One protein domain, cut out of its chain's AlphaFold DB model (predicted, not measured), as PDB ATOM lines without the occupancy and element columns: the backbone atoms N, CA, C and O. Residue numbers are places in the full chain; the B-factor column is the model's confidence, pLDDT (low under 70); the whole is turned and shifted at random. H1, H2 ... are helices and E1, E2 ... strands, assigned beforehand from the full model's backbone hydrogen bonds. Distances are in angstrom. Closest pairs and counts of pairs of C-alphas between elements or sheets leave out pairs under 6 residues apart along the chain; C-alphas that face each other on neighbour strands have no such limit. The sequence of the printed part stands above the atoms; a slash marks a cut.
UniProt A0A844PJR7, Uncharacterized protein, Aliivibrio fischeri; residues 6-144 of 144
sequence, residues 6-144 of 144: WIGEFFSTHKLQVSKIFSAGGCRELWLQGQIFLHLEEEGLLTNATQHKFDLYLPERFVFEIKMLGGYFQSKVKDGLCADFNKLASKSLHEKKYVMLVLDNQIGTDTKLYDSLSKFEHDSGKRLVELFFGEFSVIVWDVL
ATOM      1  N   TRP A   6      18.237 -15.950 109.981       93.44
ATOM      2  CA  TRP A   6      17.632 -17.282 109.868       93.44
ATOM      3  C   TRP A   6      16.756 -17.425 108.618       93.44
ATOM      4  O   TRP A   6      16.633 -18.516 108.076       93.44
ATOM      5  N   ILE A   7      16.171 -16.333 108.111       95.88
ATOM      6  CA  ILE A   7      15.292 -16.362 106.935       95.88
ATOM      7  C   ILE A   7      16.054 -16.877 105.714       95.88
ATOM      8  O   ILE A   7      15.562 -17.744 104.990       95.88
ATOM      9  N   GLY A   8      17.270 -16.373 105.489       95.12
ATOM     10  CA  GLY A   8      18.084 -16.787 104.350       95.12
ATOM     11  C   GLY A   8      18.459 -18.265 104.417       95.12
ATOM     12  O   GLY A   8      18.311 -18.990 103.430       95.12
ATOM     13  N   GLU A   9      18.890 -18.725 105.591       95.12
ATOM     14  CA  GLU A   9      19.243 -20.123 105.844       95.12
ATOM     15  C   GLU A   9      18.029 -21.055 105.706       95.12
ATOM     16  O   GLU A   9      18.084 -22.058 104.985       95.12
ATOM     17  N   PHE A  10      16.908 -20.690 106.330       96.81
ATOM     18  CA  PHE A  10      15.661 -21.442 106.305       96.81
ATOM     19  C   PHE A  10      15.172 -21.677 104.875       96.81
ATOM     20  O   PHE A  10      14.947 -22.825 104.477       96.81
ATOM     21  N   PHE A  11      15.035 -20.611 104.078       96.75
ATOM     22  CA  PHE A  11      14.523 -20.721 102.711       96.75
ATOM     23  C   PHE A  11      15.529 -21.367 101.754       96.75
ATOM     24  O   PHE A  11      15.108 -22.049 100.821       96.75
ATOM     25  N   SER A  12      16.838 -21.239 102.005       95.75
ATOM     26  CA  SER A  12      17.857 -22.000 101.265       95.75
ATOM     27  C   SER A  12      17.703 -23.502 101.501       95.75
ATOM     28  O   SER A  12      17.714 -24.285 100.551       95.75
ATOM     29  N   THR A  13      17.499 -23.899 102.759       96.38
ATOM     30  CA  THR A  13      17.361 -25.301 103.175       96.38
ATOM     31  C   THR A  13      16.065 -25.933 102.660       96.38
ATOM     32  O   THR A  13      16.066 -27.072 102.193       96.38
ATOM     33  N   HIS A  14      14.957 -25.186 102.688       96.12
ATOM     34  CA  HIS A  14      13.622 -25.686 102.339       96.12
ATOM     35  C   HIS A  14      13.178 -25.326 100.917       96.12
ATOM     36  O   HIS A  14      12.007 -25.510 100.573       96.12
ATOM     37  N   LYS A  15      14.091 -24.821 100.078       94.69
ATOM     38  CA  LYS A  15      13.787 -24.289  98.741       94.69
ATOM     39  C   LYS A  15      12.900 -25.224  97.917       94.69
ATOM     40  O   LYS A  15      11.872 -24.800  97.403       94.69
ATOM     41  N   LEU A  16      13.259 -26.507  97.828       93.38
ATOM     42  CA  LEU A  16      12.515 -27.485  97.025       93.38
ATOM     43  C   LEU A  16      11.105 -27.753  97.570       93.38
ATOM     44  O   LEU A  16      10.181 -28.005  96.799       93.38
ATOM     45  N   GLN A  17      10.932 -27.740  98.890       94.44
ATOM     46  CA  GLN A  17       9.643 -27.951  99.537       94.44
ATOM     47  C   GLN A  17       8.734 -26.733  99.343       94.44
ATOM     48  O   GLN A  17       7.570 -26.901  98.977       94.44
ATOM     49  N   VAL A  18       9.283 -25.524  99.504       93.38
ATOM     50  CA  VAL A  18       8.579 -24.255  99.266       93.38
ATOM     51  C   VAL A  18       8.081 -24.186  97.820       93.38
ATOM     52  O   VAL A  18       6.899 -23.942  97.586       93.38
ATOM     53  N   SER A  19       8.926 -24.518  96.841       89.56
ATOM     54  CA  SER A  19       8.523 -24.536  95.430       89.56
ATOM     55  C   SER A  19       7.377 -25.509  95.135       89.56
ATOM     56  O   SER A  19       6.502 -25.215  94.320       89.56
ATOM     57  N   LYS A  20       7.341 -26.662  95.818       89.44
ATOM     58  CA  LYS A  20       6.280 -27.668  95.654       89.44
ATOM     59  C   LYS A  20       4.969 -27.256  96.318       89.44
ATOM     60  O   LYS A  20       3.907 -27.523  95.762       89.44
ATOM     61  N   ILE A  21       5.022 -26.636  97.499       90.12
ATOM     62  CA  ILE A  21       3.819 -26.358  98.296       90.12
ATOM     63  C   ILE A  21       3.002 -25.173  97.754       90.12
ATOM     64  O   ILE A  21       1.826 -25.048  98.083       90.12
ATOM     65  N   PHE A  22       3.557 -24.331  96.876       85.25
ATOM     66  CA  PHE A  22       2.832 -23.207  96.264       85.25
ATOM     67  C   PHE A  22       1.488 -23.593  95.628       85.25
ATOM     68  O   PHE A  22       0.497 -22.873  95.794       85.25
ATOM     69  N   SER A  23       1.438 -24.743  94.949       81.38
ATOM     70  CA  SER A  23       0.230 -25.265  94.295       81.38
ATOM     71  C   SER A  23      -0.763 -25.914  95.268       81.38
ATOM     72  O   SER A  23      -1.921 -26.135  94.910       81.38
ATOM     73  N   ALA A  24      -0.354 -26.174  96.514       85.81
ATOM     74  CA  ALA A  24      -1.196 -26.734  97.565       85.81
ATOM     75  C   ALA A  24      -2.042 -25.635  98.234       85.81
ATOM     76  O   ALA A  24      -1.836 -25.236  99.387       85.81
ATOM     77  N   GLY A  25      -3.009 -25.117  97.471       78.88
ATOM     78  CA  GLY A  25      -4.004 -24.176  97.974       78.88
ATOM     79  C   GLY A  25      -4.708 -24.724  99.220       78.88
ATOM     80  O   GLY A  25      -5.139 -25.873  99.243       78.88
ATOM     81  N   GLY A  26      -4.808 -23.904 100.267       81.12
ATOM     82  CA  GLY A  26      -5.489 -24.251 101.520       81.12
ATOM     83  C   GLY A  26      -4.589 -24.745 102.657       81.12
ATOM     84  O   GLY A  26      -5.042 -24.734 103.797       81.12
ATOM     85  N   CYS A  27      -3.328 -25.121 102.405       87.38
ATOM     86  CA  CYS A  27      -2.418 -25.541 103.486       87.38
ATOM     87  C   CYS A  27      -1.012 -24.929 103.446       87.38
ATOM     88  O   CYS A  27      -0.308 -25.006 104.448       87.38
ATOM     89  N   ARG A  28      -0.600 -24.292 102.343       90.12
ATOM     90  CA  ARG A  28       0.770 -23.776 102.171       90.12
ATOM     91  C   ARG A  28       1.249 -22.802 103.256       90.12
ATOM     92  O   ARG A  28       2.386 -22.911 103.699       90.12
ATOM     93  N   GLU A  29       0.387 -21.899 103.725       91.06
ATOM     94  CA  GLU A  29       0.734 -20.931 104.780       91.06
ATOM     95  C   GLU A  29       0.911 -21.626 106.134       91.06
ATOM     96  O   GLU A  29       1.924 -21.425 106.797       91.06
ATOM     97  N   LEU A  30      -0.009 -22.524 106.500       92.00
ATOM     98  CA  LEU A  30       0.089 -23.324 107.727       92.00
ATOM     99  C   LEU A  30       1.302 -24.258 107.706       92.00
ATOM    100  O   LEU A  30       1.970 -24.437 108.722       92.00
ATOM    101  N   TRP A  31       1.608 -24.842 106.546       94.19
ATOM    102  CA  TRP A  31       2.814 -25.640 106.364       94.19
ATOM    103  C   TRP A  31       4.065 -24.797 106.622       94.19
ATOM    104  O   TRP A  31       4.924 -25.216 107.394       94.19
ATOM    105  N   LEU A  32       4.142 -23.596 106.041       95.38
ATOM    106  CA  LEU A  32       5.279 -22.695 106.219       95.38
ATOM    107  C   LEU A  32       5.442 -22.276 107.687       95.38
ATOM    108  O   LEU A  32       6.550 -22.343 108.212       95.38
ATOM    109  N   GLN A  33       4.345 -21.935 108.369       94.69
ATOM    110  CA  GLN A  33       4.347 -21.647 109.809       94.69
ATOM    111  C   GLN A  33       4.916 -22.824 110.616       94.69
ATOM    112  O   GLN A  33       5.797 -22.629 111.451       94.69
ATOM    113  N   GLY A  34       4.465 -24.049 110.331       95.00
ATOM    114  CA  GLY A  34       4.956 -25.254 111.000       95.00
ATOM    115  C   GLY A  34       6.435 -25.541 110.728       95.00
ATOM    116  O   GLY A  34       7.158 -25.934 111.637       95.00
ATOM    117  N   GLN A  35       6.915 -25.317 109.502       96.38
ATOM    118  CA  GLN A  35       8.337 -25.489 109.187       96.38
ATOM    119  C   GLN A  35       9.215 -24.441 109.874       96.38
ATOM    120  O   GLN A  35      10.279 -24.791 110.369       96.38
ATOM    121  N   ILE A  36       8.775 -23.181 109.944       95.94
ATOM    122  CA  ILE A  36       9.512 -22.142 110.674       95.94
ATOM    123  C   ILE A  36       9.547 -22.473 112.169       95.94
ATOM    124  O   ILE A  36      10.599 -22.357 112.790       95.94
ATOM    125  N   PHE A  37       8.434 -22.952 112.735       95.19
ATOM    126  CA  PHE A  37       8.384 -23.409 114.124       95.19
ATOM    127  C   PHE A  37       9.423 -24.500 114.413       95.19
ATOM    128  O   PHE A  37      10.192 -24.380 115.365       95.19
ATOM    129  N   LEU A  38       9.485 -25.524 113.556       95.31
ATOM    130  CA  LEU A  38      10.457 -26.614 113.672       95.31
ATOM    131  C   LEU A  38      11.895 -26.181 113.379       95.31
ATOM    132  O   LEU A  38      12.814 -26.844 113.825       95.31
ATOM    133  N   HIS A  39      12.109 -25.125 112.597       95.12
ATOM    134  CA  HIS A  39      13.452 -24.636 112.302       95.12
ATOM    135  C   HIS A  39      14.019 -23.787 113.440       95.12
ATOM    136  O   HIS A  39      15.203 -23.886 113.743       95.12
ATOM    137  N   LEU A  40      13.187 -22.932 114.039       93.56
ATOM    138  CA  LEU A  40      13.626 -22.064 115.125       93.56
ATOM    139  C   LEU A  40      13.819 -22.852 116.423       93.56
ATOM    140  O   LEU A  40      14.737 -22.532 117.168       93.56
ATOM    141  N   GLU A  41      12.966 -23.851 116.691       92.25
ATOM    142  CA  GLU A  41      12.993 -24.670 117.922       92.25
ATOM    143  C   GLU A  41      13.078 -23.830 119.216       92.25
ATOM    144  O   GLU A  41      13.600 -24.266 120.239       92.25
ATOM    145  N   GLU A  42      12.560 -22.599 119.175       91.12
ATOM    146  CA  GLU A  42      12.635 -21.646 120.281       91.12
ATOM    147  C   GLU A  42      11.541 -21.947 121.313       91.12
ATOM    148  O   GLU A  42      10.356 -22.081 120.983       91.12
ATOM    149  N   GLU A  43      11.925 -22.007 122.587       91.81
ATOM    150  CA  GLU A  43      10.979 -22.191 123.684       91.81
ATOM    151  C   GLU A  43       9.978 -21.024 123.730       91.81
ATOM    152  O   GLU A  43      10.347 -19.852 123.695       91.81
ATOM    153  N   GLY A  44       8.683 -21.349 123.790       90.06
ATOM    154  CA  GLY A  44       7.612 -20.350 123.830       90.06
ATOM    155  C   GLY A  44       7.211 -19.768 122.470       90.06
ATOM    156  O   GLY A  44       6.310 -18.931 122.436       90.06
ATOM    157  N   LEU A  45       7.811 -20.211 121.357       92.25
ATOM    158  CA  LEU A  45       7.311 -19.880 120.023       92.25
ATOM    159  C   LEU A  45       5.917 -20.487 119.832       92.25
ATOM    160  O   LEU A  45       5.698 -21.673 120.058       92.25
ATOM    161  N   LEU A  46       4.965 -19.674 119.392       91.25
ATOM    162  CA  LEU A  46       3.594 -20.086 119.130       91.25
ATOM    163  C   LEU A  46       3.262 -19.875 117.655       91.25
ATOM    164  O   LEU A  46       3.511 -18.807 117.099       91.25
ATOM    165  N   THR A  47       2.636 -20.876 117.041       89.31
ATOM    166  CA  THR A  47       1.978 -20.751 115.734       89.31
ATOM    167  C   THR A  47       0.483 -20.533 115.939       89.31
ATOM    168  O   THR A  47      -0.105 -21.203 116.793       89.31
ATOM    169  N   ASN A  48      -0.156 -19.675 115.142       82.50
ATOM    170  CA  ASN A  48      -1.606 -19.438 115.206       82.50
ATOM    171  C   ASN A  48      -2.102 -19.106 116.637       82.50
ATOM    172  O   ASN A  48      -3.053 -19.697 117.157       82.50
ATOM    173  N   ALA A  49      -1.407 -18.185 117.311       69.56
ATOM    174  CA  ALA A  49      -1.633 -17.879 118.722       69.56
ATOM    175  C   ALA A  49      -3.046 -17.304 118.950       69.56
ATOM    176  O   ALA A  49      -3.377 -16.203 118.506       69.56
ATOM    177  N   THR A  50      -3.896 -18.042 119.664       59.66
ATOM    178  CA  THR A  50      -5.361 -17.868 119.671       59.66
ATOM    179  C   THR A  50      -5.872 -16.557 120.275       59.66
ATOM    180  O   THR A  50      -6.927 -16.079 119.855       59.66
ATOM    181  N   GLN A  51      -5.145 -15.934 121.209       59.59
ATOM    182  CA  GLN A  51      -5.572 -14.664 121.822       59.59
ATOM    183  C   GLN A  51      -5.436 -13.458 120.882       59.59
ATOM    184  O   GLN A  51      -6.179 -12.485 121.013       59.59
ATOM    185  N   HIS A  52      -4.522 -13.518 119.911       61.75
ATOM    186  CA  HIS A  52      -4.213 -12.379 119.044       61.75
ATOM    187  C   HIS A  52      -4.241 -12.686 117.546       61.75
ATOM    188  O   HIS A  52      -4.251 -11.732 116.760       61.75
ATOM    189  N   LYS A  53      -4.320 -13.975 117.184       81.69
ATOM    190  CA  LYS A  53      -4.317 -14.527 115.823       81.69
ATOM    191  C   LYS A  53      -3.126 -14.037 114.995       81.69
ATOM    192  O   LYS A  53      -3.320 -13.491 113.912       81.69
ATOM    193  N   PHE A  54      -1.926 -14.191 115.556       90.81
ATOM    194  CA  PHE A  54      -0.673 -14.040 114.814       90.81
ATOM    195  C   PHE A  54      -0.270 -15.381 114.215       90.81
ATOM    196  O   PHE A  54      -0.477 -16.422 114.851       90.81
ATOM    197  N   ASP A  55       0.340 -15.347 113.035       93.50
ATOM    198  CA  ASP A  55       0.831 -16.552 112.372       93.50
ATOM    199  C   ASP A  55       2.015 -17.153 113.132       93.50
ATOM    200  O   ASP A  55       2.009 -18.350 113.420       93.50
ATOM    201  N   LEU A  56       2.977 -16.315 113.535       93.88
ATOM    202  CA  LEU A  56       4.019 -16.670 114.503       93.88
ATOM    203  C   LEU A  56       4.108 -15.609 115.593       93.88
ATOM    204  O   LEU A  56       4.050 -14.410 115.318       93.88
ATOM    205  N   TYR A  57       4.297 -16.051 116.828       93.25
ATOM    206  CA  TYR A  57       4.474 -15.175 117.975       93.25
ATOM    207  C   TYR A  57       5.491 -15.766 118.937       93.25
ATOM    208  O   TYR A  57       5.333 -16.895 119.392       93.25
ATOM    209  N   LEU A  58       6.514 -14.983 119.255       91.75
ATOM    210  CA  LEU A  58       7.473 -15.287 120.303       91.75
ATOM    211  C   LEU A  58       7.437 -14.128 121.311       91.75
ATOM    212  O   LEU A  58       7.830 -13.016 120.933       91.75
ATOM    213  N   PRO A  59       6.949 -14.358 122.548       90.06
ATOM    214  CA  PRO A  59       6.783 -13.310 123.553       90.06
ATOM    215  C   PRO A  59       8.034 -12.454 123.734       90.06
ATOM    216  O   PRO A  59       9.150 -12.973 123.693       90.06
ATOM    217  N   GLU A  60       7.839 -11.143 123.904       89.38
ATOM    218  CA  GLU A  60       8.903 -10.145 124.114       89.38
ATOM    219  C   GLU A  60       9.926 -10.018 122.965       89.38
ATOM    220  O   GLU A  60      10.830  -9.184 123.029       89.38
ATOM    221  N   ARG A  61       9.785 -10.799 121.883       91.12
ATOM    222  CA  ARG A  61      10.712 -10.807 120.742       91.12
ATOM    223  C   ARG A  61      10.041 -10.349 119.461       91.12
ATOM    224  O   ARG A  61      10.413  -9.303 118.924       91.12
ATOM    225  N   PHE A  62       9.086 -11.121 118.941       92.81
ATOM    226  CA  PHE A  62       8.475 -10.800 117.655       92.81
ATOM    227  C   PHE A  62       7.056 -11.335 117.459       92.81
ATOM    228  O   PHE A  62       6.651 -12.346 118.032       92.81
ATOM    229  N   VAL A  63       6.352 -10.702 116.523       93.88
ATOM    230  CA  VAL A  63       5.160 -11.227 115.849       93.88
ATOM    231  C   VAL A  63       5.386 -11.232 114.336       93.88
ATOM    232  O   VAL A  63       5.967 -10.289 113.799       93.88
ATOM    233  N   PHE A  64       4.920 -12.275 113.650       94.81
ATOM    234  CA  PHE A  64       4.862 -12.331 112.188       94.81
ATOM    235  C   PHE A  64       3.436 -12.565 111.704       94.81
ATOM    236  O   PHE A  64       2.705 -13.397 112.243       94.81
ATOM    237  N   GLU A  65       3.113 -11.894 110.608       95.50
ATOM    238  CA  GLU A  65       2.068 -12.289 109.667       95.50
ATOM    239  C   GLU A  65       2.742 -12.819 108.403       95.50
ATOM    240  O   GLU A  65       3.676 -12.201 107.888       95.50
ATOM    241  N   ILE A  66       2.307 -13.976 107.909       94.31
ATOM    242  CA  ILE A  66       2.929 -14.676 106.789       94.31
ATOM    243  C   ILE A  66       1.909 -14.836 105.667       94.31
ATOM    244  O   ILE A  66       0.815 -15.368 105.848       94.31
ATOM    245  N   LYS A  67       2.309 -14.437 104.462       91.56
ATOM    246  CA  LYS A  67       1.582 -14.721 103.228       91.56
ATOM    247  C   LYS A  67       2.439 -15.530 102.291       91.56
ATOM    248  O   LYS A  67       3.554 -15.135 101.964       91.56
ATOM    249  N   MET A  68       1.890 -16.644 101.824       89.25
ATOM    250  CA  MET A  68       2.518 -17.463 100.797       89.25
ATOM    251  C   MET A  68       1.614 -17.520  99.579       89.25
ATOM    252  O   MET A  68       0.473 -17.992  99.643       89.25
ATOM    253  N   LEU A  69       2.135 -17.048  98.454       82.69
ATOM    254  CA  LEU A  69       1.392 -16.887  97.222       82.69
ATOM    255  C   LEU A  69       1.937 -17.842  96.155       82.69
ATOM    256  O   LEU A  69       3.052 -17.643  95.702       82.69
ATOM    257  N   GLY A  70       1.164 -18.880  95.797       70.56
ATOM    258  CA  GLY A  70       1.357 -19.716  94.603       70.56
ATOM    259  C   GLY A  70       0.107 -19.852  93.714       70.56
ATOM    260  O   GLY A  70      -0.990 -20.016  94.257       70.56
ATOM    261  N   GLY A  71       0.276 -19.787  92.383       56.81
ATOM    262  CA  GLY A  71      -0.739 -20.107  91.356       56.81
ATOM    263  C   GLY A  71      -1.973 -19.177  91.243       56.81
ATOM    264  O   GLY A  71      -2.589 -18.814  92.238       56.81
ATOM    265  N   TYR A  72      -2.359 -18.817  90.002       55.00
ATOM    266  CA  TYR A  72      -3.556 -18.037  89.589       55.00
ATOM    267  C   TYR A  72      -4.113 -17.043  90.634       55.00
ATOM    268  O   TYR A  72      -5.156 -17.264  91.253       55.00
ATOM    269  N   PHE A  73      -3.419 -15.913  90.806       62.50
ATOM    270  CA  PHE A  73      -3.711 -14.945  91.868       62.50
ATOM    271  C   PHE A  73      -4.838 -13.953  91.596       62.50
ATOM    272  O   PHE A  73      -5.013 -13.449  90.490       62.50
ATOM    273  N   GLN A  74      -5.556 -13.631  92.679       59.44
ATOM    274  CA  GLN A  74      -6.668 -12.682  92.747       59.44
ATOM    275  C   GLN A  74      -6.281 -11.429  93.551       59.44
ATOM    276  O   GLN A  74      -5.521 -11.507  94.516       59.44
ATOM    277  N   SER A  75      -6.876 -10.283  93.210       66.19
ATOM    278  CA  SER A  75      -6.684  -8.978  93.870       66.19
ATOM    279  C   SER A  75      -6.846  -8.989  95.398       66.19
ATOM    280  O   SER A  75      -6.174  -8.219  96.081       66.19
ATOM    281  N   LYS A  76      -7.665  -9.904  95.938       72.31
ATOM    282  CA  LYS A  76      -7.971 -10.047  97.375       72.31
ATOM    283  C   LYS A  76      -6.746 -10.223  98.274       72.31
ATOM    284  O   LYS A  76      -6.813  -9.964  99.469       72.31
ATOM    285  N   VAL A  77      -5.629 -10.682  97.718       76.12
ATOM    286  CA  VAL A  77      -4.394 -10.873  98.480       76.12
ATOM    287  C   VAL A  77      -3.734  -9.551  98.847       76.12
ATOM    288  O   VAL A  77      -3.219  -9.433  99.953       76.12
ATOM    289  N   LYS A  78      -3.774  -8.551  97.960       81.62
ATOM    290  CA  LYS A  78      -3.246  -7.221  98.283       81.62
ATOM    291  C   LYS A  78      -4.027  -6.612  99.446       81.62
ATOM    292  O   LYS A  78      -3.424  -6.071 100.365       81.62
ATOM    293  N   ASP A  79      -5.350  -6.775  99.432       86.06
ATOM    294  CA  ASP A  79      -6.218  -6.338 100.527       86.06
ATOM    295  C   ASP A  79      -5.887  -7.080 101.829       86.06
ATOM    296  O   ASP A  79      -5.814  -6.461 102.887       86.06
ATOM    297  N   GLY A  80      -5.626  -8.391 101.748       88.06
ATOM    298  CA  GLY A  80      -5.161  -9.194 102.880       88.06
ATOM    299  C   GLY A  80      -3.829  -8.702 103.445       88.06
ATOM    300  O   GLY A  80      -3.717  -8.509 104.651       88.06
ATOM    301  N   LEU A  81      -2.855  -8.416 102.578       90.31
ATOM    302  CA  LEU A  81      -1.557  -7.881 102.983       90.31
ATOM    303  C   LEU A  81      -1.725  -6.519 103.677       90.31
ATOM    304  O   LEU A  81      -1.239  -6.342 104.788       90.31
ATOM    305  N   CYS A  82      -2.492  -5.590 103.093       92.06
ATOM    306  CA  CYS A  82      -2.832  -4.317 103.739       92.06
ATOM    307  C   CYS A  82      -3.506  -4.517 105.106       92.06
ATOM    308  O   CYS A  82      -3.212  -3.794 106.057       92.06
ATOM    309  N   ALA A  83      -4.421  -5.483 105.223       92.19
ATOM    310  CA  ALA A  83      -5.088  -5.776 106.486       92.19
ATOM    311  C   ALA A  83      -4.101  -6.252 107.563       92.19
ATOM    312  O   ALA A  83      -4.243  -5.846 108.717       92.19
ATOM    313  N   ASP A  84      -3.082  -7.037 107.205       93.81
ATOM    314  CA  ASP A  84      -2.052  -7.481 108.149       93.81
ATOM    315  C   ASP A  84      -1.166  -6.330 108.633       93.81
ATOM    316  O   ASP A  84      -0.951  -6.205 109.840       93.81
ATOM    317  N   PHE A  85      -0.743  -5.430 107.738       95.31
ATOM    318  CA  PHE A  85      -0.032  -4.209 108.137       95.31
ATOM    319  C   PHE A  85      -0.867  -3.359 109.098       95.31
ATOM    320  O   PHE A  85      -0.384  -2.985 110.164       95.31
ATOM    321  N   ASN A  86      -2.136  -3.100 108.767       94.50
ATOM    322  CA  ASN A  86      -3.032  -2.311 109.616       94.50
ATOM    323  C   ASN A  86      -3.282  -2.980 110.975       94.50
ATOM    324  O   ASN A  86      -3.268  -2.315 112.013       94.50
ATOM    325  N   LYS A  87      -3.474  -4.306 110.987       92.88
ATOM    326  CA  LYS A  87      -3.631  -5.101 112.210       92.88
ATOM    327  C   LYS A  87      -2.410  -4.943 113.109       92.88
ATOM    328  O   LYS A  87      -2.583  -4.634 114.285       92.88
ATOM    329  N   LEU A  88      -1.203  -5.131 112.579       93.56
ATOM    330  CA  LEU A  88       0.030  -5.022 113.357       93.56
ATOM    331  C   LEU A  88       0.299  -3.586 113.824       93.56
ATOM    332  O   LEU A  88       0.580  -3.382 115.003       93.56
ATOM    333  N   ALA A  89       0.139  -2.593 112.948       94.12
ATOM    334  CA  ALA A  89       0.349  -1.181 113.275       94.12
ATOM    335  C   ALA A  89      -0.604  -0.673 114.373       94.12
ATOM    336  O   ALA A  89      -0.224   0.151 115.199       94.12
ATOM    337  N   SER A  90      -1.836  -1.192 114.428       92.12
ATOM    338  CA  SER A  90      -2.824  -0.804 115.448       92.12
ATOM    339  C   SER A  90      -2.540  -1.340 116.856       92.12
ATOM    340  O   SER A  90      -3.160  -0.886 117.820       92.12
ATOM    341  N   LYS A  91      -1.648  -2.330 117.000       88.50
ATOM    342  CA  LYS A  91      -1.392  -2.984 118.284       88.50
ATOM    343  C   LYS A  91      -0.217  -2.326 119.002       88.50
ATOM    344  O   LYS A  91       0.882  -2.225 118.466       88.50
ATOM    345  N   SER A  92      -0.447  -1.949 120.258       87.06
ATOM    346  CA  SER A  92       0.599  -1.490 121.175       87.06
ATOM    347  C   SER A  92       1.322  -2.697 121.777       87.06
ATOM    348  O   SER A  92       1.024  -3.106 122.897       87.06
ATOM    349  N   LEU A  93       2.226  -3.285 120.999       86.06
ATOM    350  CA  LEU A  93       3.092  -4.393 121.401       86.06
ATOM    351  C   LEU A  93       4.512  -3.894 121.661       86.06
ATOM    352  O   LEU A  93       4.961  -2.948 121.014       86.06
ATOM    353  N   HIS A  94       5.214  -4.540 122.590       88.88
ATOM    354  CA  HIS A  94       6.639  -4.285 122.813       88.88
ATOM    355  C   HIS A  94       7.517  -5.097 121.848       88.88
ATOM    356  O   HIS A  94       8.671  -4.748 121.613       88.88
ATOM    357  N   GLU A  95       6.960  -6.163 121.276       92.06
ATOM    358  CA  GLU A  95       7.591  -7.039 120.301       92.06
ATOM    359  C   GLU A  95       7.833  -6.351 118.955       92.06
ATOM    360  O   GLU A  95       7.064  -5.493 118.515       92.06
ATOM    361  N   LYS A  96       8.864  -6.812 118.236       94.44
ATOM    362  CA  LYS A  96       9.071  -6.427 116.837       94.44
ATOM    363  C   LYS A  96       7.951  -7.003 115.967       94.44
ATOM    364  O   LYS A  96       7.597  -8.174 116.100       94.44
ATOM    365  N   LYS A  97       7.393  -6.197 115.068       95.19
ATOM    366  CA  LYS A  97       6.238  -6.573 114.246       95.19
ATOM    367  C   LYS A  97       6.683  -6.780 112.808       95.19
ATOM    368  O   LYS A  97       7.223  -5.861 112.209       95.19
ATOM    369  N   TYR A  98       6.415  -7.948 112.238       96.44
ATOM    370  CA  TYR A  98       6.842  -8.260 110.879       96.44
ATOM    371  C   TYR A  98       5.706  -8.770 110.003       96.44
ATOM    372  O   TYR A  98       4.826  -9.507 110.444       96.44
ATOM    373  N   VAL A  99       5.783  -8.431 108.721       96.19
ATOM    374  CA  VAL A  99       5.002  -9.081 107.664       96.19
ATOM    375  C   VAL A  99       5.981  -9.765 106.721       96.19
ATOM    376  O   VAL A  99       6.952  -9.144 106.294       96.19
ATOM    377  N   MET A 100       5.736 -11.031 106.390       96.19
ATOM    378  CA  MET A 100       6.507 -11.809 105.423       96.19
ATOM    379  C   MET A 100       5.632 -12.171 104.227       96.19
ATOM    380  O   MET A 100       4.562 -12.756 104.382       96.19
ATOM    381  N   LEU A 101       6.129 -11.888 103.029       94.00
ATOM    382  CA  LEU A 101       5.557 -12.334 101.770       94.00
ATOM    383  C   LEU A 101       6.511 -13.317 101.093       94.00
ATOM    384  O   LEU A 101       7.653 -12.976 100.797       94.00
ATOM    385  N   VAL A 102       6.015 -14.512 100.799       93.38
ATOM    386  CA  VAL A 102       6.681 -15.512  99.965       93.38
ATOM    387  C   VAL A 102       5.921 -15.594  98.645       93.38
ATOM    388  O   VAL A 102       4.771 -16.032  98.615       93.38
ATOM    389  N   LEU A 103       6.545 -15.130  97.566       89.50
ATOM    390  CA  LEU A 103       5.929 -14.944  96.251       89.50
ATOM    391  C   LEU A 103       6.552 -15.908  95.244       89.50
ATOM    392  O   LEU A 103       7.769 -15.881  95.072       89.50
ATOM    393  N   ASP A 104       5.758 -16.742  94.576       87.00
ATOM    394  CA  ASP A 104       6.265 -17.601  93.509       87.00
ATOM    395  C   ASP A 104       6.701 -16.800  92.270       87.00
ATOM    396  O   ASP A 104       6.105 -15.805  91.871       87.00
ATOM    397  N   ASN A 105       7.760 -17.270  91.622       78.88
ATOM    398  CA  ASN A 105       8.275 -16.744  90.358       78.88
ATOM    399  C   ASN A 105       8.048 -17.765  89.227       78.88
ATOM    400  O   ASN A 105       8.888 -17.922  88.341       78.88
ATOM    401  N   GLN A 106       6.959 -18.541  89.292       66.44
ATOM    402  CA  GLN A 106       6.676 -19.578  88.297       66.44
ATOM    403  C   GLN A 106       6.371 -18.979  86.914       66.44
ATOM    404  O   GLN A 106       5.948 -17.839  86.767       66.44
ATOM    405  N   ILE A 107       6.568 -19.763  85.855       56.28
ATOM    406  CA  ILE A 107       6.281 -19.328  84.481       56.28
ATOM    407  C   ILE A 107       4.796 -18.934  84.363       56.28
ATOM    408  O   ILE A 107       3.914 -19.731  84.678       56.28
ATOM    409  N   GLY A 108       4.520 -17.713  83.889       57.31
ATOM    410  CA  GLY A 108       3.163 -17.155  83.789       57.31
ATOM    411  C   GLY A 108       2.784 -16.174  84.906       57.31
ATOM    412  O   GLY A 108       1.659 -15.670  84.906       57.31
ATOM    413  N   THR A 109       3.705 -15.864  85.824       59.00
ATOM    414  CA  THR A 109       3.525 -14.834  86.858       59.00
ATOM    415  C   THR A 109       3.871 -13.412  86.401       59.00
ATOM    416  O   THR A 109       3.686 -12.483  87.179       59.00
ATOM    417  N   ASP A 110       4.233 -13.198  85.129       60.09
ATOM    418  CA  ASP A 110       4.412 -11.876  84.490       60.09
ATOM    419  C   ASP A 110       3.075 -11.137  84.296       60.09
ATOM    420  O   ASP A 110       2.628 -10.809  83.193       60.09
ATOM    421  N   THR A 111       2.374 -10.892  85.394       67.50
ATOM    422  CA  THR A 111       1.137 -10.122  85.414       67.50
ATOM    423  C   THR A 111       1.371  -8.824  86.173       67.50
ATOM    424  O   THR A 111       2.123  -8.776  87.147       67.50
ATOM    425  N   LYS A 112       0.638  -7.768  85.797       68.62
ATOM    426  CA  LYS A 112       0.660  -6.473  86.506       68.62
ATOM    427  C   LYS A 112       0.420  -6.604  88.016       68.62
ATOM    428  O   LYS A 112       0.829  -5.732  88.779       68.62
ATOM    429  N   LEU A 113      -0.267  -7.663  88.449       69.38
ATOM    430  CA  LEU A 113      -0.541  -7.922  89.857       69.38
ATOM    431  C   LEU A 113       0.705  -8.418  90.604       69.38
ATOM    432  O   LEU A 113       0.972  -7.920  91.693       69.38
ATOM    433  N   TYR A 114       1.492  -9.326  90.026       74.50
ATOM    434  CA  TYR A 114       2.754  -9.774  90.631       74.50
ATOM    435  C   TYR A 114       3.761  -8.639  90.730       74.50
ATOM    436  O   TYR A 114       4.336  -8.439  91.795       74.50
ATOM    437  N   ASP A 115       3.875  -7.826  89.678       77.06
ATOM    438  CA  ASP A 115       4.662  -6.593  89.718       77.06
ATOM    439  C   ASP A 115       4.205  -5.655  90.839       77.06
ATOM    440  O   ASP A 115       5.019  -4.997  91.483       77.06
ATOM    441  N   SER A 116       2.895  -5.578  91.092       80.81
ATOM    442  CA  SER A 116       2.361  -4.741  92.168       80.81
ATOM    443  C   SER A 116       2.622  -5.307  93.567       80.81
ATOM    444  O   SER A 116       2.712  -4.534  94.515       80.81
ATOM    445  N   LEU A 117       2.741  -6.632  93.702       81.62
ATOM    446  CA  LEU A 117       3.035  -7.307  94.968       81.62
ATOM    447  C   LEU A 117       4.536  -7.274  95.276       81.62
ATOM    448  O   LEU A 117       4.922  -6.970  96.401       81.62
ATOM    449  N   SER A 118       5.390  -7.492  94.272       80.25
ATOM    450  CA  SER A 118       6.845  -7.353  94.414       80.25
ATOM    451  C   SER A 118       7.262  -5.911  94.705       80.25
ATOM    452  O   SER A 118       8.242  -5.681  95.410       80.25
ATOM    453  N   LYS A 119       6.478  -4.926  94.246       85.38
ATOM    454  CA  LYS A 119       6.633  -3.487  94.536       85.38
ATOM    455  C   LYS A 119       5.663  -2.983  95.609       85.38
ATOM    456  O   LYS A 119       5.422  -1.785  95.697       85.38
ATOM    457  N   PHE A 120       5.080  -3.880  96.406       88.38
ATOM    458  CA  PHE A 120       4.149  -3.477  97.453       88.38
ATOM    459  C   PHE A 120       4.841  -2.605  98.507       88.38
ATOM    460  O   PHE A 120       5.941  -2.919  98.978       88.38
ATOM    461  N   GLU A 121       4.159  -1.533  98.889       89.31
ATOM    462  CA  GLU A 121       4.550  -0.597  99.936       89.31
ATOM    463  C   GLU A 121       3.324  -0.278 100.795       89.31
ATOM    464  O   GLU A 121       2.185  -0.314 100.316       89.31
ATOM    465  N   HIS A 122       3.566   0.013 102.069       93.62
ATOM    466  CA  HIS A 122       2.550   0.407 103.035       93.62
ATOM    467  C   HIS A 122       3.162   1.430 103.991       93.62
ATOM    468  O   HIS A 122       4.306   1.254 104.402       93.62
ATOM    469  N   ASP A 123       2.412   2.461 104.383       93.62
ATOM    470  CA  ASP A 123       2.939   3.589 105.171       93.62
ATOM    471  C   ASP A 123       3.517   3.155 106.527       93.62
ATOM    472  O   ASP A 123       4.517   3.689 106.999       93.62
ATOM    473  N   SER A 124       2.908   2.141 107.143       94.56
ATOM    474  CA  SER A 124       3.388   1.536 108.394       94.56
ATOM    475  C   SER A 124       4.548   0.551 108.209       94.56
ATOM    476  O   SER A 124       4.972  -0.046 109.187       94.56
ATOM    477  N   GLY A 125       5.011   0.297 106.983       94.50
ATOM    478  CA  GLY A 125       5.918  -0.799 106.657       94.50
ATOM    479  C   GLY A 125       7.261  -0.341 106.106       94.50
ATOM    480  O   GLY A 125       7.319   0.375 105.109       94.50
ATOM    481  N   LYS A 126       8.362  -0.842 106.666       94.81
ATOM    482  CA  LYS A 126       9.714  -0.642 106.129       94.81
ATOM    483  C   LYS A 126      10.303  -1.973 105.675       94.81
ATOM    484  O   LYS A 126      10.484  -2.872 106.488       94.81
ATOM    485  N   ARG A 127      10.653  -2.100 104.389       92.88
ATOM    486  CA  ARG A 127      11.344  -3.298 103.872       92.88
ATOM    487  C   ARG A 127      12.663  -3.521 104.614       92.88
ATOM    488  O   ARG A 127      13.475  -2.601 104.716       92.88
ATOM    489  N   LEU A 128      12.867  -4.742 105.105       93.44
ATOM    490  CA  LEU A 128      14.087  -5.176 105.788       93.44
ATOM    491  C   LEU A 128      14.833  -6.269 105.028       93.44
ATOM    492  O   LEU A 128      16.060  -6.253 104.994       93.44
ATOM    493  N   VAL A 129      14.103  -7.224 104.452       93.50
ATOM    494  CA  VAL A 129      14.679  -8.388 103.772       93.50
ATOM    495  C   VAL A 129      14.031  -8.528 102.406       93.50
ATOM    496  O   VAL A 129      12.810  -8.463 102.291       93.50
ATOM    497  N   GLU A 130      14.854  -8.745 101.386       93.75
ATOM    498  CA  GLU A 130      14.421  -9.113 100.042       93.75
ATOM    499  C   GLU A 130      15.412 -10.140  99.492       93.75
ATOM    500  O   GLU A 130      16.583  -9.834  99.265       93.75
ATOM    501  N   LEU A 131      14.962 -11.388  99.355       94.06
ATOM    502  CA  LEU A 131      15.787 -12.522  98.947       94.06
ATOM    503  C   LEU A 131      15.149 -13.241  97.764       94.06
ATOM    504  O   LEU A 131      13.952 -13.527  97.768       94.06
ATOM    505  N   PHE A 132      15.966 -13.580  96.771       92.75
ATOM    506  CA  PHE A 132      15.542 -14.288  95.569       92.75
ATOM    507  C   PHE A 132      16.120 -15.705  95.547       92.75
ATOM    508  O   PHE A 132      17.335 -15.889  95.599       92.75
ATOM    509  N   PHE A 133      15.248 -16.706  95.412       92.44
ATOM    510  CA  PHE A 133      15.617 -18.124  95.415       92.44
ATOM    511  C   PHE A 133      15.428 -18.794  94.047       92.44
ATOM    512  O   PHE A 133      15.493 -20.019  93.942       92.44
ATOM    513  N   GLY A 134      15.233 -18.028  92.971       89.31
ATOM    514  CA  GLY A 134      14.931 -18.558  91.641       89.31
ATOM    515  C   GLY A 134      13.431 -18.739  91.455       89.31
ATOM    516  O   GLY A 134      12.780 -17.898  90.851       89.31
ATOM    517  N   GLU A 135      12.879 -19.813  92.018       87.81
ATOM    518  CA  GLU A 135      11.463 -20.188  91.850       87.81
ATOM    519  C   GLU A 135      10.500 -19.352  92.698       87.81
ATOM    520  O   GLU A 135       9.292 -19.418  92.494       87.81
ATOM    521  N   PHE A 136      11.024 -18.576  93.645       90.56
ATOM    522  CA  PHE A 136      10.262 -17.660  94.484       90.56
ATOM    523  C   PHE A 136      11.158 -16.578  95.085       90.56
ATOM    524  O   PHE A 136      12.391 -16.677  95.068       90.56
ATOM    525  N   SER A 137      10.512 -15.561  95.639       91.56
ATOM    526  CA  SER A 137      11.123 -14.461  96.374       91.56
ATOM    527  C   SER A 137      10.524 -14.373  97.774       91.56
ATOM    528  O   SER A 137       9.355 -14.696  97.981       91.56
ATOM    529  N   VAL A 138      11.323 -13.917  98.734       94.31
ATOM    530  CA  VAL A 138      10.906 -13.669 100.116       94.31
ATOM    531  C   VAL A 138      11.138 -12.202 100.421       94.31
ATOM    532  O   VAL A 138      12.259 -11.715 100.289       94.31
ATOM    533  N   ILE A 139      10.084 -11.508 100.834       94.25
ATOM    534  CA  ILE A 139      10.124 -10.098 101.210       94.25
ATOM    535  C   ILE A 139       9.624  -9.983 102.647       94.25
ATOM    536  O   ILE A 139       8.593 -10.561 102.991       94.25
ATOM    537  N   VAL A 140      10.346  -9.251 103.491       95.75
ATOM    538  CA  VAL A 140       9.950  -8.994 104.881       95.75
ATOM    539  C   VAL A 140       9.987  -7.509 105.166       95.75
ATOM    540  O   VAL A 140      10.959  -6.823 104.834       95.75
ATOM    541  N   TRP A 141       8.943  -7.033 105.831       96.50
ATOM    542  CA  TRP A 141       8.833  -5.668 106.320       96.50
ATOM    543  C   TRP A 141       8.813  -5.652 107.845       96.50
ATOM    544  O   TRP A 141       8.169  -6.499 108.461       96.50
ATOM    545  N   ASP A 142       9.477  -4.657 108.421       95.69
ATOM    546  CA  ASP A 142       9.223  -4.165 109.775       95.69
ATOM    547  C   ASP A 142       7.951  -3.321 109.771       95.69
ATOM    548  O   ASP A 142       7.767  -2.509 108.858       95.69
ATOM    549  N   VAL A 143       7.089  -3.488 110.767       95.75
ATOM    550  CA  VAL A 143       5.870  -2.690 110.925       95.75
ATOM    551  C   VAL A 143       6.025  -1.745 112.109       95.75
ATOM    552  O   VAL A 143       6.159  -2.189 113.250       95.75
ATOM    553  N   LEU A 144       5.969  -0.444 111.823       86.50
ATOM    554  CA  LEU A 144       6.082   0.643 112.797       86.50
ATOM    555  C   LEU A 144       4.891   0.661 113.767       86.50
ATOM    556  O   LEU A 144       3.758   0.295 113.375       86.50
TER     557      LEU A 144
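AT A GLANCE: This is residues 6 to 144 of the 144 residues of an uncharacterized protein of Aliivibrio fischeri (UniProt A0A844PJR7). A twisted sheet of six strands is the core, with H1, H2 and H3 covering one face and H4 lying along the other; H5 grazes the sheet beyond the first residues of H4. E4 and E3 are the elements nearest to the mean of the C-alphas, and the order across the sheet is E1, E2, E3, E4, E6, E5, mixed, with E3 and E4 the parallel pair. The printed part has 139 residues, with five named helices and six named strands in the order H1 H2 H3 E1 E2 E3 H4 E4 H5 E5 E6, and the class is mixed, helices and strands. The whole is compact, with a radius of gyration of the C-alphas of 14.4 A, and rounded, with spans of 41 by 32 by 25 A.

HOW THE PARTS SIT: H1, residues 6 to 13, is on the sheet at a height of 10.5 A, over E6, residues 136 to 143, and E5, residues 125 to 132. It runs along the strands, at 24 degrees to E5 on the local plane; the closest C-alphas of H1 and E5, Gly 8 and Leu 131, are 7.3 A apart. H2, residues 15 to 21, is on the same face, over E4, residues 96 to 104, and runs across the strands, at 76 degrees to E4 on the local plane; their closest C-alphas, Ser 19 and Asp 104, are 7.5 A apart. H3, residues 28 to 40, is also on that face and only just stands up from the sheet, its line rising 42 degrees; its C-alpha of Glu 29 is 5.6 A from that of Met 68, its closest in E3, residues 62 to 69. E1, residues 46 to 49, E2, residues 54 to 58, and E3 form a meander, each strand the antiparallel neighbour of the one before, in two hairpins; N 46 and O 57 are 2.8 A apart, N 64 and O 56 2.8 A. E3, H4, residues 76 to 89, and E4 form a strand-helix-strand unit, two parallel neighbour strands with a helix between in the chain, its crossover right-handed; N 65 and O 98 are 2.9 A apart. H4 is on the face opposite H1, H2 and H3, giving three layers, helices on both faces of a sheet; it runs along the strands at 3 degrees to E4 on the local plane, and the closest C-alphas of the two, Leu 88 and Lys 97, are 6.5 A apart. H5, residues 112 to 118, only grazes the sheet with residues 114 to 118. E4, H5 and E5 form a split strand-helix-strand unit, with E6 between the two strands in the sheet, and its crossover is right-handed. E5 bends by 56 degrees at residue 128 and forms a hairpin with E6, where N 126 and O 142 are 2.8 A apart; E6 is antiparallel to E4, with N 139 and O 101 2.8 A apart. In H1 to H5 every O i to N i+4 pair is within hydrogen-bond range.

IN THESE COORDINATES: H1 begins at C-alpha 6, (17.632, -17.282, 109.868). H3 is 18.3 A from first to last C-alpha and H4 20.0 A. E3 measures 22.5 A, E4 26.0 A, E5 19.9 A and E6 22.7 A. E4 begins at C-alpha 96, (9.071, -6.427, 116.837), and E6 ends at C-alpha 143, (5.870, -2.690, 110.925).

THE WHOLE: The two C-alphas farthest apart, those of Glu 43 and Lys 112, are 41.7 A apart. The printed part has no cut, and no link is long. The mean pLDDT of the printed part is 87.2; it is under 70 at residues 49 to 52, 71 to 75 and 106 to 113.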